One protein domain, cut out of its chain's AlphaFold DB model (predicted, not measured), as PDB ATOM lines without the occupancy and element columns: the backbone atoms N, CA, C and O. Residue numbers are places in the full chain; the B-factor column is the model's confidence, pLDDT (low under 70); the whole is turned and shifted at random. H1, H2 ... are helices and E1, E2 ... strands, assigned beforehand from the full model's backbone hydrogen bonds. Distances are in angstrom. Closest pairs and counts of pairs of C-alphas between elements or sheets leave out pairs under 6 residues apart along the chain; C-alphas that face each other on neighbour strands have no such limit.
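What this domain is: This is residues 2 to 87 of the 87 residues of the protein "BURP domain-containing protein" of Malus baccata (UniProt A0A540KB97). Two antiparallel hairpins, E2 with E3 and E4 with E5, spread as a flat V from residues 66 to 69; short helix H1 packs on the first, and short strand E1 edges the second beside E4. The 86 printed residues, under half in named elements, hold H1, then E1 to E5: mixed class, antiparallel sheets E1 E4 E5 and E2 E3. The whole is only just loose, close to compact: radius of gyration of the C-alphas 14.7 A, spans 41 by 34 by 17 A.

How they stand to each other: In H1, residues 2 to 9, every O i to N i+4 pair is within hydrogen-bond range. Its closest C-alphas to E2, residues 45 to 51, are Ala 5 and Met 47, 6.1 A. E1, residues 31 to 33, is antiparallel to E4, residues 70 to 76, N 32 to O 75 2.9 A. E2 and E3, residues 59 to 65, form a hairpin, N 48 to O 62 2.9 A. E4 and E5, residues 81 to 86, form another, N 72 to O 84 2.8 A. E2 is apart from E4.

Where its parts are: H1 begins at C-alpha 2 (125.061, 122.464, 114.667). E2 spans 20.0 A, E3 19.2 A, E4 18.5 A. E5 ends at C-alpha 86 (129.820, 104.541, 112.423).

The domain as a whole: The farthest C-alphas, Gly 10 and Asp 78, are 41.6 A apart. The printed part has no cut. Links H1 to E1 and E1 to E2 are long. No printed residue is under 70 in pLDDT.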
ATOM      1  N   ILE A   2     123.771 121.924 115.140       90.31
ATOM      2  CA  ILE A   2     125.061 122.464 114.667       90.31
ATOM      3  C   ILE A   2     125.639 123.517 115.617       90.31
ATOM      4  O   ILE A   2     126.789 123.383 116.012       90.31
ATOM      5  N   ASP A   3     124.841 124.488 116.066       91.75
ATOM      6  CA  ASP A   3     125.330 125.519 116.998       91.75
ATOM      7  C   ASP A   3     125.857 124.904 118.299       91.75
ATOM      8  O   ASP A   3     126.960 125.213 118.739       91.75
ATOM      9  N   PHE A   4     125.120 123.934 118.851       91.00
ATOM     10  CA  PHE A   4     125.558 123.157 120.010       91.00
ATOM     11  C   PHE A   4     126.873 122.414 119.729       91.00
ATOM     12  O   PHE A   4     127.817 122.539 120.500       91.00
ATOM     13  N   ALA A   5     126.980 121.710 118.598       92.56
ATOM     14  CA  ALA A   5     128.191 120.982 118.223       92.56
ATOM     15  C   ALA A   5     129.406 121.910 118.054       92.56
ATOM     16  O   ALA A   5     130.466 121.623 118.600       92.56
ATOM     17  N   THR A   6     129.254 123.037 117.350       93.62
ATOM     18  CA  THR A   6     130.344 124.016 117.168       93.62
ATOM     19  C   THR A   6     130.778 124.643 118.491       93.62
ATOM     20  O   THR A   6     131.974 124.820 118.719       93.62
ATOM     21  N   SER A   7     129.826 124.915 119.392       93.56
ATOM     22  CA  SER A   7     130.110 125.423 120.733       93.56
ATOM     23  C   SER A   7     130.841 124.396 121.596       93.56
ATOM     24  O   SER A   7     131.795 124.760 122.274       93.56
ATOM     25  N   THR A   8     130.416 123.128 121.594       92.06
ATOM     26  CA  THR A   8     131.041 122.079 122.417       92.06
ATOM     27  C   THR A   8     132.408 121.661 121.880       92.06
ATOM     28  O   THR A   8     133.321 121.434 122.664       92.06
ATOM     29  N   LEU A   9     132.571 121.582 120.555       91.06
ATOM     30  CA  LEU A   9     133.846 121.227 119.921       91.06
ATOM     31  C   LEU A   9     134.834 122.404 119.864       91.06
ATOM     32  O   LEU A   9     135.988 122.207 119.492       91.06
ATOM     33  N   GLY A  10     134.393 123.629 120.174       92.00
ATOM     34  CA  GLY A  10     135.230 124.831 120.110       92.00
ATOM     35  C   GLY A  10     135.707 125.181 118.696       92.00
ATOM     36  O   GLY A  10     136.701 125.884 118.535       92.00
ATOM     37  N   SER A  11     135.025 124.686 117.659       89.19
ATOM     38  CA  SER A  11     135.407 124.863 116.258       89.19
ATOM     39  C   SER A  11     134.189 125.184 115.404       89.19
ATOM     40  O   SER A  11     133.133 124.569 115.538       89.19
ATOM     41  N   ARG A  12     134.354 126.126 114.472       90.38
ATOM     42  CA  ARG A  12     133.368 126.403 113.415       90.38
ATOM     43  C   ARG A  12     133.596 125.564 112.159       90.38
ATOM     44  O   ARG A  12     132.725 125.514 111.300       90.38
ATOM     45  N   ASN A  13     134.752 124.910 112.050       89.38
ATOM     46  CA  ASN A  13     135.066 124.012 110.947       89.38
ATOM     47  C   ASN A  13     134.568 122.604 111.291       89.38
ATOM     48  O   ASN A  13     135.337 121.754 111.742       89.38
ATOM     49  N   VAL A  14     133.257 122.399 111.160       89.25
ATOM     50  CA  VAL A  14     132.589 121.121 111.435       89.25
ATOM     51  C   VAL A  14     131.964 120.571 110.160       89.25
ATOM     52  O   VAL A  14     131.316 121.294 109.406       89.25
ATOM     53  N   LEU A  15     132.133 119.269 109.934       89.69
ATOM     54  CA  LEU A  15     131.470 118.548 108.854       89.69
ATOM     55  C   LEU A  15     130.253 117.812 109.424       89.69
ATOM     56  O   LEU A  15     130.399 116.905 110.241       89.69
ATOM     57  N   ALA A  16     129.057 118.194 108.983       91.00
ATOM     58  CA  ALA A  16     127.827 117.499 109.339       91.00
ATOM     59  C   ALA A  16     127.574 116.338 108.369       91.00
ATOM     60  O   ALA A  16     127.479 116.541 107.161       91.00
ATOM     61  N   ILE A  17     127.446 115.127 108.909       92.19
ATOM     62  CA  ILE A  17     127.121 113.904 108.168       92.19
ATOM     63  C   ILE A  17     126.063 113.116 108.930       92.19
ATOM     64  O   ILE A  17     126.010 113.161 110.160       92.19
ATOM     65  N   ALA A  18     125.227 112.386 108.202       93.25
ATOM     66  CA  ALA A  18     124.182 111.546 108.765       93.25
ATOM     67  C   ALA A  18     124.145 110.196 108.048       93.25
ATOM     68  O   ALA A  18     124.692 110.040 106.955       93.25
ATOM     69  N   THR A  19     123.488 109.223 108.678       94.00
ATOM     70  CA  THR A  19     123.112 107.988 107.993       94.00
ATOM     71  C   THR A  19     122.013 108.297 106.983       94.00
ATOM     72  O   THR A  19     120.983 108.870 107.338       94.00
ATOM     73  N   GLU A  20     122.233 107.898 105.738       94.88
ATOM     74  CA  GLU A  20     121.331 108.118 104.610       94.88
ATOM     75  C   GLU A  20     120.850 106.767 104.080       94.88
ATOM     76  O   GLU A  20     121.628 105.817 103.976       94.88
ATOM     77  N   VAL A  21     119.567 106.674 103.750       94.38
ATOM     78  CA  VAL A  21     118.948 105.480 103.165       94.38
ATOM     79  C   VAL A  21     118.150 105.924 101.947       94.38
ATOM     80  O   VAL A  21     117.528 106.988 101.973       94.38
ATOM     81  N   GLU A  22     118.194 105.127 100.884       95.75
ATOM     82  CA  GLU A  22     117.436 105.362  99.660       95.75
ATOM     83  C   GLU A  22     115.940 105.575  99.941       95.75
ATOM     84  O   GLU A  22     115.324 104.908 100.779       95.75
ATOM     85  N   GLN A  23     115.343 106.543  99.246       92.12
ATOM     86  CA  GLN A  23     113.940 106.881  99.434       92.12
ATOM     87  C   GLN A  23     113.044 105.717  98.993       92.12
ATOM     88  O   GLN A  23     113.207 105.173  97.908       92.12
ATOM     89  N   GLY A  24     112.068 105.358  99.829       88.31
ATOM     90  CA  GLY A  24     111.167 104.231  99.562       88.31
ATOM     91  C   GLY A  24     111.696 102.874 100.034       88.31
ATOM     92  O   GLY A  24     110.949 101.901  99.972       88.31
ATOM     93  N   ALA A  25     112.922 102.811 100.565       91.12
ATOM     94  CA  ALA A  25     113.438 101.614 101.223       91.12
ATOM     95  C   ALA A  25     112.550 101.189 102.403       91.12
ATOM     96  O   ALA A  25     111.957 102.025 103.105       91.12
ATOM     97  N   ALA A  26     112.498  99.884 102.670       90.19
ATOM     98  CA  ALA A  26     111.772  99.371 103.823       90.19
ATOM     99  C   ALA A  26     112.313  99.980 105.132       90.19
ATOM    100  O   ALA A  26     113.520  99.976 105.390       90.19
ATOM    101  N   ARG A  27     111.403 100.467 105.990       82.69
ATOM    102  CA  ARG A  27     111.746 101.137 107.262       82.69
ATOM    103  C   ARG A  27     112.558 100.245 108.207       82.69
ATOM    104  O   ARG A  27     113.355 100.755 108.987       82.69
ATOM    105  N   MET A  28     112.318  98.936 108.168       90.75
ATOM    106  CA  MET A  28     113.024  97.934 108.959       90.75
ATOM    107  C   MET A  28     113.424  96.788 108.046       90.75
ATOM    108  O   MET A  28     112.566  96.097 107.502       90.75
ATOM    109  N   GLN A  29     114.725  96.588 107.896       94.56
ATOM    110  CA  GLN A  29     115.275  95.503 107.099       94.56
ATOM    111  C   GLN A  29     116.703  95.180 107.528       94.56
ATOM    112  O   GLN A  29     117.333  95.926 108.280       94.56
ATOM    113  N   LYS A  30     117.210  94.050 107.035       95.88
ATOM    114  CA  LYS A  30     118.619  93.691 107.184       95.88
ATOM    115  C   LYS A  30     119.433  94.426 106.126       95.88
ATOM    116  O   LYS A  30     119.042  94.448 104.963       95.88
ATOM    117  N   PHE A  31     120.573  94.958 106.545       96.00
ATOM    118  CA  PHE A  31     121.575  95.545 105.668       96.00
ATOM    119  C   PHE A  31     122.863  94.731 105.745       96.00
ATOM    120  O   PHE A  31     123.218  94.223 106.813       96.00
ATOM    121  N   THR A  32     123.573  94.634 104.628       97.19
ATOM    122  CA  THR A  32     124.913  94.050 104.543       97.19
ATOM    123  C   THR A  32     125.914  95.112 104.105       97.19
ATOM    124  O   THR A  32     125.582  96.026 103.352       97.19
ATOM    125  N   ILE A  33     127.151  95.014 104.599       97.44
ATOM    126  CA  ILE A  33     128.245  95.885 104.156       97.44
ATOM    127  C   ILE A  33     128.636  95.471 102.739       97.44
ATOM    128  O   ILE A  33     128.879  94.292 102.481       97.44
ATOM    129  N   THR A  34     128.687  96.434 101.821       96.81
ATOM    130  CA  THR A  34     129.055  96.159 100.426       96.81
ATOM    131  C   THR A  34     130.555  95.897 100.282       96.81
ATOM    132  O   THR A  34     131.344  96.313 101.130       96.81
ATOM    133  N   ALA A  35     130.962  95.290  99.163       94.62
ATOM    134  CA  ALA A  35     132.362  94.967  98.867       94.62
ATOM    135  C   ALA A  35     133.324  96.174  98.921       94.62
ATOM    136  O   ALA A  35     134.498  95.991  99.222       94.62
ATOM    137  N   ASP A  36     132.824  97.399  98.707       92.31
ATOM    138  CA  ASP A  36     133.598  98.645  98.826       92.31
ATOM    139  C   ASP A  36     134.165  98.893 100.238       92.31
ATOM    140  O   ASP A  36     135.083  99.700 100.400       92.31
ATOM    141  N   GLY A  37     133.625  98.215 101.258       93.31
ATOM    142  CA  GLY A  37     134.094  98.287 102.637       93.31
ATOM    143  C   GLY A  37     133.894  99.653 103.305       93.31
ATOM    144  O   GLY A  37     133.405 100.620 102.722       93.31
ATOM    145  N   ALA A  38     134.260  99.730 104.584       95.31
ATOM    146  CA  ALA A  38     134.160 100.962 105.360       95.31
ATOM    147  C   ALA A  38     135.291 101.942 105.008       95.31
ATOM    148  O   ALA A  38     136.466 101.577 104.977       95.31
ATOM    149  N   LYS A  39     134.945 103.219 104.810       94.25
ATOM    150  CA  LYS A  39     135.894 104.303 104.523       94.25
ATOM    151  C   LYS A  39     136.087 105.167 105.758       94.25
ATOM    152  O   LYS A  39     135.134 105.759 106.257       94.25
ATOM    153  N   ARG A  40     137.323 105.258 106.241       93.12
ATOM    154  CA  ARG A  40     137.685 106.082 107.399       93.12
ATOM    155  C   ARG A  40     137.531 107.574 107.085       93.12
ATOM    156  O   ARG A  40     137.995 108.038 106.048       93.12
ATOM    157  N   LEU A  41     136.953 108.324 108.018       88.00
ATOM    158  CA  LEU A  41     136.996 109.782 108.047       88.00
ATOM    159  C   LEU A  41     138.092 110.239 109.016       88.00
ATOM    160  O   LEU A  41     138.255 109.686 110.105       88.00
ATOM    161  N   ALA A  42     138.857 111.255 108.622       72.31
ATOM    162  CA  ALA A  42     139.892 111.852 109.459       72.31
ATOM    163  C   ALA A  42     139.264 112.790 110.509       72.31
ATOM    164  O   ALA A  42     139.340 114.009 110.387       72.31
ATOM    165  N   ALA A  43     138.618 112.216 111.526       73.38
ATOM    166  CA  ALA A  43     138.085 112.942 112.676       73.38
ATOM    167  C   ALA A  43     138.394 112.171 113.965       73.38
ATOM    168  O   ALA A  43     138.065 110.990 114.063       73.38
ATOM    169  N   SER A  44     139.052 112.831 114.923       76.94
ATOM    170  CA  SER A  44     139.406 112.267 116.236       76.94
ATOM    171  C   SER A  44     138.493 112.745 117.367       76.94
ATOM    172  O   SER A  44     138.330 112.025 118.349       76.94
ATOM    173  N   ASN A  45     137.886 113.927 117.216       87.94
ATOM    174  CA  ASN A  45     136.902 114.496 118.134       87.94
ATOM    175  C   ASN A  45     135.615 114.768 117.361       87.94
ATOM    176  O   ASN A  45     135.627 115.515 116.379       87.94
ATOM    177  N   ILE A  46     134.516 114.155 117.791       91.38
ATOM    178  CA  ILE A  46     133.231 114.227 117.095       91.38
ATOM    179  C   ILE A  46     132.087 114.509 118.064       91.38
ATOM    180  O   ILE A  46     132.176 114.240 119.259       91.38
ATOM    181  N   MET A  47     130.981 115.003 117.516       92.88
ATOM    182  CA  MET A  47     129.696 115.089 118.200       92.88
ATOM    183  C   MET A  47     128.734 114.103 117.537       92.88
ATOM    184  O   MET A  47     128.399 114.271 116.363       92.88
ATOM    185  N   VAL A  48     128.278 113.096 118.277       92.44
ATOM    186  CA  VAL A  48     127.242 112.167 117.809       92.44
ATOM    187  C   VAL A  48     125.899 112.654 118.323       92.44
ATOM    188  O   VAL A  48     125.761 112.947 119.507       92.44
ATOM    189  N   CYS A  49     124.906 112.742 117.440       93.56
ATOM    190  CA  CYS A  49     123.557 113.181 117.778       93.56
ATOM    191  C   CYS A  49     122.520 112.158 117.318       93.56
ATOM    192  O   CYS A  49     122.532 111.714 116.171       93.56
ATOM    193  N   HIS A  50     121.569 111.846 118.192       91.62
ATOM    194  CA  HIS A  50     120.438 110.972 117.911       91.62
ATOM    195  C   HIS A  50     119.159 111.794 117.858       91.62
ATOM    196  O   HIS A  50     118.830 112.504 118.809       91.62
ATOM    197  N   LYS A  51     118.415 111.681 116.756       91.69
ATOM    198  CA  LYS A  51     117.056 112.219 116.687       91.69
ATOM    199  C   LYS A  51     116.176 111.432 117.654       91.69
ATOM    200  O   LYS A  51     116.018 110.221 117.508       91.69
ATOM    201  N   MET A  52     115.580 112.130 118.608       93.75
ATOM    202  CA  MET A  52     114.667 111.524 119.565       93.75
ATOM    203  C   MET A  52     113.257 111.424 118.970       93.75
ATOM    204  O   MET A  52     112.868 112.226 118.117       93.75
ATOM    205  N   ASN A  53     112.475 110.444 119.423       93.06
ATOM    206  CA  ASN A  53     111.091 110.255 118.983       93.06
ATOM    207  C   ASN A  53     110.141 111.233 119.700       93.06
ATOM    208  O   ASN A  53     109.339 110.828 120.536       93.06
ATOM    209  N   TYR A  54     110.279 112.524 119.399       92.75
ATOM    210  CA  TYR A  54     109.411 113.597 119.890       92.75
ATOM    211  C   TYR A  54     108.722 114.304 118.719       92.75
ATOM    212  O   TYR A  54     109.204 114.274 117.587       92.75
ATOM    213  N   SER A  55     107.599 114.971 119.002       94.12
ATOM    214  CA  SER A  55     106.866 115.796 118.026       94.12
ATOM    215  C   SER A  55     107.678 116.991 117.518       94.12
ATOM    216  O   SER A  55     107.413 117.504 116.435       94.12
ATOM    217  N   TYR A  56     108.686 117.412 118.282       93.69
ATOM    218  CA  TYR A  56     109.622 118.478 117.939       93.69
ATOM    219  C   TYR A  56     111.004 117.915 117.587       93.69
ATOM    220  O   TYR A  56     111.350 116.789 117.946       93.69
ATOM    221  N   ALA A  57     111.828 118.725 116.915       91.00
ATOM    222  CA  ALA A  57     113.195 118.371 116.534       91.00
ATOM    223  C   ALA A  57     114.150 118.371 117.746       91.00
ATOM    224  O   ALA A  57     114.943 119.292 117.940       91.00
ATOM    225  N   VAL A  58     114.064 117.321 118.564       94.19
ATOM    226  CA  VAL A  58     114.925 117.102 119.731       94.19
ATOM    227  C   VAL A  58     116.037 116.124 119.370       94.19
ATOM    228  O   VAL A  58     115.782 115.032 118.855       94.19
ATOM    229  N   PHE A  59     117.275 116.512 119.670       94.19
ATOM    230  CA  PHE A  59     118.458 115.686 119.460       94.19
ATOM    231  C   PHE A  59     119.163 115.444 120.788       94.19
ATOM    232  O   PHE A  59     119.465 116.394 121.507       94.19
ATOM    233  N   TYR A  60     119.443 114.180 121.094       93.25
ATOM    234  CA  TYR A  60     120.324 113.802 122.192       93.25
ATOM    235  C   TYR A  60     121.742 113.656 121.646       93.25
ATOM    236  O   TYR A  60     121.977 112.808 120.786       93.25
ATOM    237  N   CYS A  61     122.664 114.498 122.109       93.56
ATOM    238  CA  CYS A  61     124.021 114.563 121.582       93.56
ATOM    239  C   CYS A  61     125.069 114.269 122.658       93.56
ATOM    240  O   CYS A  61     124.875 114.625 123.820       93.56
ATOM    241  N   HIS A  62     126.187 113.667 122.264       91.50
ATOM    242  CA  HIS A  62     127.343 113.454 123.128       91.50
ATOM    243  C   HIS A  62     128.654 113.619 122.349       91.50
ATOM    244  O   HIS A  62     128.761 113.241 121.179       91.50
ATOM    245  N   SER A  63     129.644 114.214 123.016       90.88
ATOM    246  CA  SER A  63     130.999 114.363 122.485       90.88
ATOM    247  C   SER A  63     131.777 113.071 122.702       90.88
ATOM    248  O   SER A  63     131.720 112.497 123.792       90.88
ATOM    249  N   ILE A  64     132.506 112.629 121.681       89.62
ATOM    250  CA  ILE A  64     133.425 111.496 121.774       89.62
ATOM    251  C   ILE A  64     134.803 111.976 121.339       89.62
ATOM    252  O   ILE A  64     134.982 112.478 120.227       89.62
ATOM    253  N   GLU A  65     135.776 111.799 122.223       89.56
ATOM    254  CA  GLU A  65     137.184 112.058 121.948       89.56
ATOM    255  C   GLU A  65     137.915 110.754 121.629       89.56
ATOM    256  O   GLU A  65     137.547 109.683 122.117       89.56
ATOM    257  N   LYS A  66     138.993 110.856 120.850       88.44
ATOM    258  CA  LYS A  66     139.880 109.733 120.498       88.44
ATOM    259  C   LYS A  66     139.149 108.559 119.835       88.44
ATOM    260  O   LYS A  66     139.551 107.410 120.015       88.44
ATOM    261  N   THR A  67     138.121 108.843 119.038       88.88
ATOM    262  CA  THR A  67     137.467 107.823 118.209       88.88
ATOM    263  C   THR A  67     137.837 107.956 116.731       88.88
ATOM    264  O   THR A  67     138.560 108.870 116.335       88.88
ATOM    265  N   THR A  68     137.402 107.007 115.906       90.00
ATOM    266  CA  THR A  68     137.540 107.055 114.451       90.00
ATOM    267  C   THR A  68     136.185 106.849 113.803       90.00
ATOM    268  O   THR A  68     135.566 105.803 113.956       90.00
ATOM    269  N   THR A  69     135.762 107.823 113.008       91.88
ATOM    270  CA  THR A  69     134.517 107.729 112.247       91.88
ATOM    271  C   THR A  69     134.733 107.027 110.908       91.88
ATOM    272  O   THR A  69     135.764 107.195 110.257       91.88
ATOM    273  N   TYR A  70     133.731 106.280 110.462       93.69
ATOM    274  CA  TYR A  70     133.681 105.586 109.187       93.69
ATOM    275  C   TYR A  70     132.377 105.891 108.453       93.69
ATOM    276  O   TYR A  70     131.303 105.965 109.049       93.69
ATOM    277  N   VAL A  71     132.478 106.005 107.133       95.38
ATOM    278  CA  VAL A  71     131.356 105.895 106.206       95.38
ATOM    279  C   VAL A  71     131.279 104.446 105.746       95.38
ATOM    280  O   VAL A  71     132.233 103.931 105.163       95.38
ATOM    281  N   VAL A  72     130.145 103.801 105.981       97.06
ATOM    282  CA  VAL A  72     129.921 102.393 105.655       97.06
ATOM    283  C   VAL A  72     128.864 102.295 104.551       97.06
ATOM    284  O   VAL A  72     127.702 102.630 104.799       97.06
ATOM    285  N   PRO A  73     129.233 101.874 103.329       97.38
ATOM    286  CA  PRO A  73     128.274 101.585 102.275       97.38
ATOM    287  C   PRO A  73     127.541 100.274 102.584       97.38
ATOM    288  O   PRO A  73     128.153  99.248 102.900       97.38
ATOM    289  N   LEU A  74     126.215 100.332 102.516       97.19
ATOM    290  CA  LEU A  74     125.303  99.253 102.866       97.19
ATOM    291  C   LEU A  74     124.348  98.953 101.706       97.19
ATOM    292  O   LEU A  74     123.928  99.860 100.984       97.19
ATOM    293  N   GLN A  75     123.957  97.686 101.587       97.44
ATOM    294  CA  GLN A  75     122.865  97.240 100.724       97.44
ATOM    295  C   GLN A  75     121.785  96.552 101.565       97.44
ATOM    296  O   GLN A  75     122.083  95.682 102.385       97.44
ATOM    297  N   GLY A  76     120.538  96.985 101.396       96.56
ATOM    298  CA  GLY A  76     119.364  96.380 102.011       96.56
ATOM    299  C   GLY A  76     119.022  95.039 101.369       96.56
ATOM    300  O   GLY A  76     119.362  94.780 100.214       96.56
ATOM    301  N   ALA A  77     118.318  94.179 102.105       96.12
ATOM    302  CA  ALA A  77     117.792  92.924 101.565       96.12
ATOM    303  C   ALA A  77     116.795  93.147 100.409       96.12
ATOM    304  O   ALA A  77     116.613  92.256  99.583       96.12
ATOM    305  N   ASP A  78     116.178  94.331 100.342       94.69
ATOM    306  CA  ASP A  78     115.329  94.786  99.232       94.69
ATOM    307  C   ASP A  78     116.124  95.377  98.045       94.69
ATOM    308  O   ASP A  78     115.532  95.820  97.063       94.69
ATOM    309  N   GLY A  79     117.460  95.385  98.118       95.56
ATOM    310  CA  GLY A  79     118.358  95.950  97.109       95.56
ATOM    311  C   GLY A  79     118.645  97.447  97.268       95.56
ATOM    312  O   GLY A  79     119.540  97.948  96.579       95.56
ATOM    313  N   SER A  80     117.955  98.142  98.182       96.69
ATOM    314  CA  SER A  80     118.153  99.574  98.442       96.69
ATOM    315  C   SER A  80     119.570  99.885  98.917       96.69
ATOM    316  O   SER A  80     120.228  99.077  99.583       96.69
ATOM    317  N   LYS A  81     120.061 101.080  98.588       96.44
ATOM    318  CA  LYS A  81     121.375 101.542  99.046       96.44
ATOM    319  C   LYS A  81     121.249 102.375 100.313       96.44
ATOM    320  O   LYS A  81     120.335 103.185 100.473       96.44
ATOM    321  N   ALA A  82     122.218 102.222 101.203       96.00
ATOM    322  CA  ALA A  82     122.356 103.067 102.375       96.00
ATOM    323  C   ALA A  82     123.821 103.419 102.629       96.00
ATOM    324  O   ALA A  82     124.748 102.705 102.245       96.00
ATOM    325  N   LYS A  83     124.026 104.549 103.291       96.81
ATOM    326  CA  LYS A  83     125.325 105.048 103.722       96.81
ATOM    327  C   LYS A  83     125.235 105.305 105.216       96.81
ATOM    328  O   LYS A  83     124.655 106.301 105.639       96.81
ATOM    329  N   ALA A  84     125.783 104.400 106.016       95.31
ATOM    330  CA  ALA A  84     125.794 104.537 107.465       95.31
ATOM    331  C   ALA A  84     127.035 105.285 107.951       95.31
ATOM    332  O   ALA A  84     128.119 105.153 107.378       95.31
ATOM    333  N   ILE A  85     126.872 106.046 109.031       93.88
ATOM    334  CA  ILE A  85     127.984 106.627 109.785       93.88
ATOM    335  C   ILE A  85     128.189 105.794 111.049       93.88
ATOM    336  O   ILE A  85     127.254 105.612 111.827       93.88
ATOM    337  N   ALA A  86     129.404 105.288 111.237       90.62
ATOM    338  CA  ALA A  86     129.820 104.541 112.423       90.62
ATOM    339  C   ALA A  86     131.009 105.251 113.074       90.62
ATOM    340  O   ALA A  86     131.823 105.843 112.369       90.62
ATOM    341  N   ALA A  87     131.109 105.214 114.397       84.88
ATOM    342  CA  ALA A  87     132.210 105.789 115.160       84.88
ATOM    343  C   ALA A  87     132.539 104.908 116.361       84.88
ATOM    344  O   ALA A  87     131.693 104.052 116.706       84.88
TER     345      ALA A  87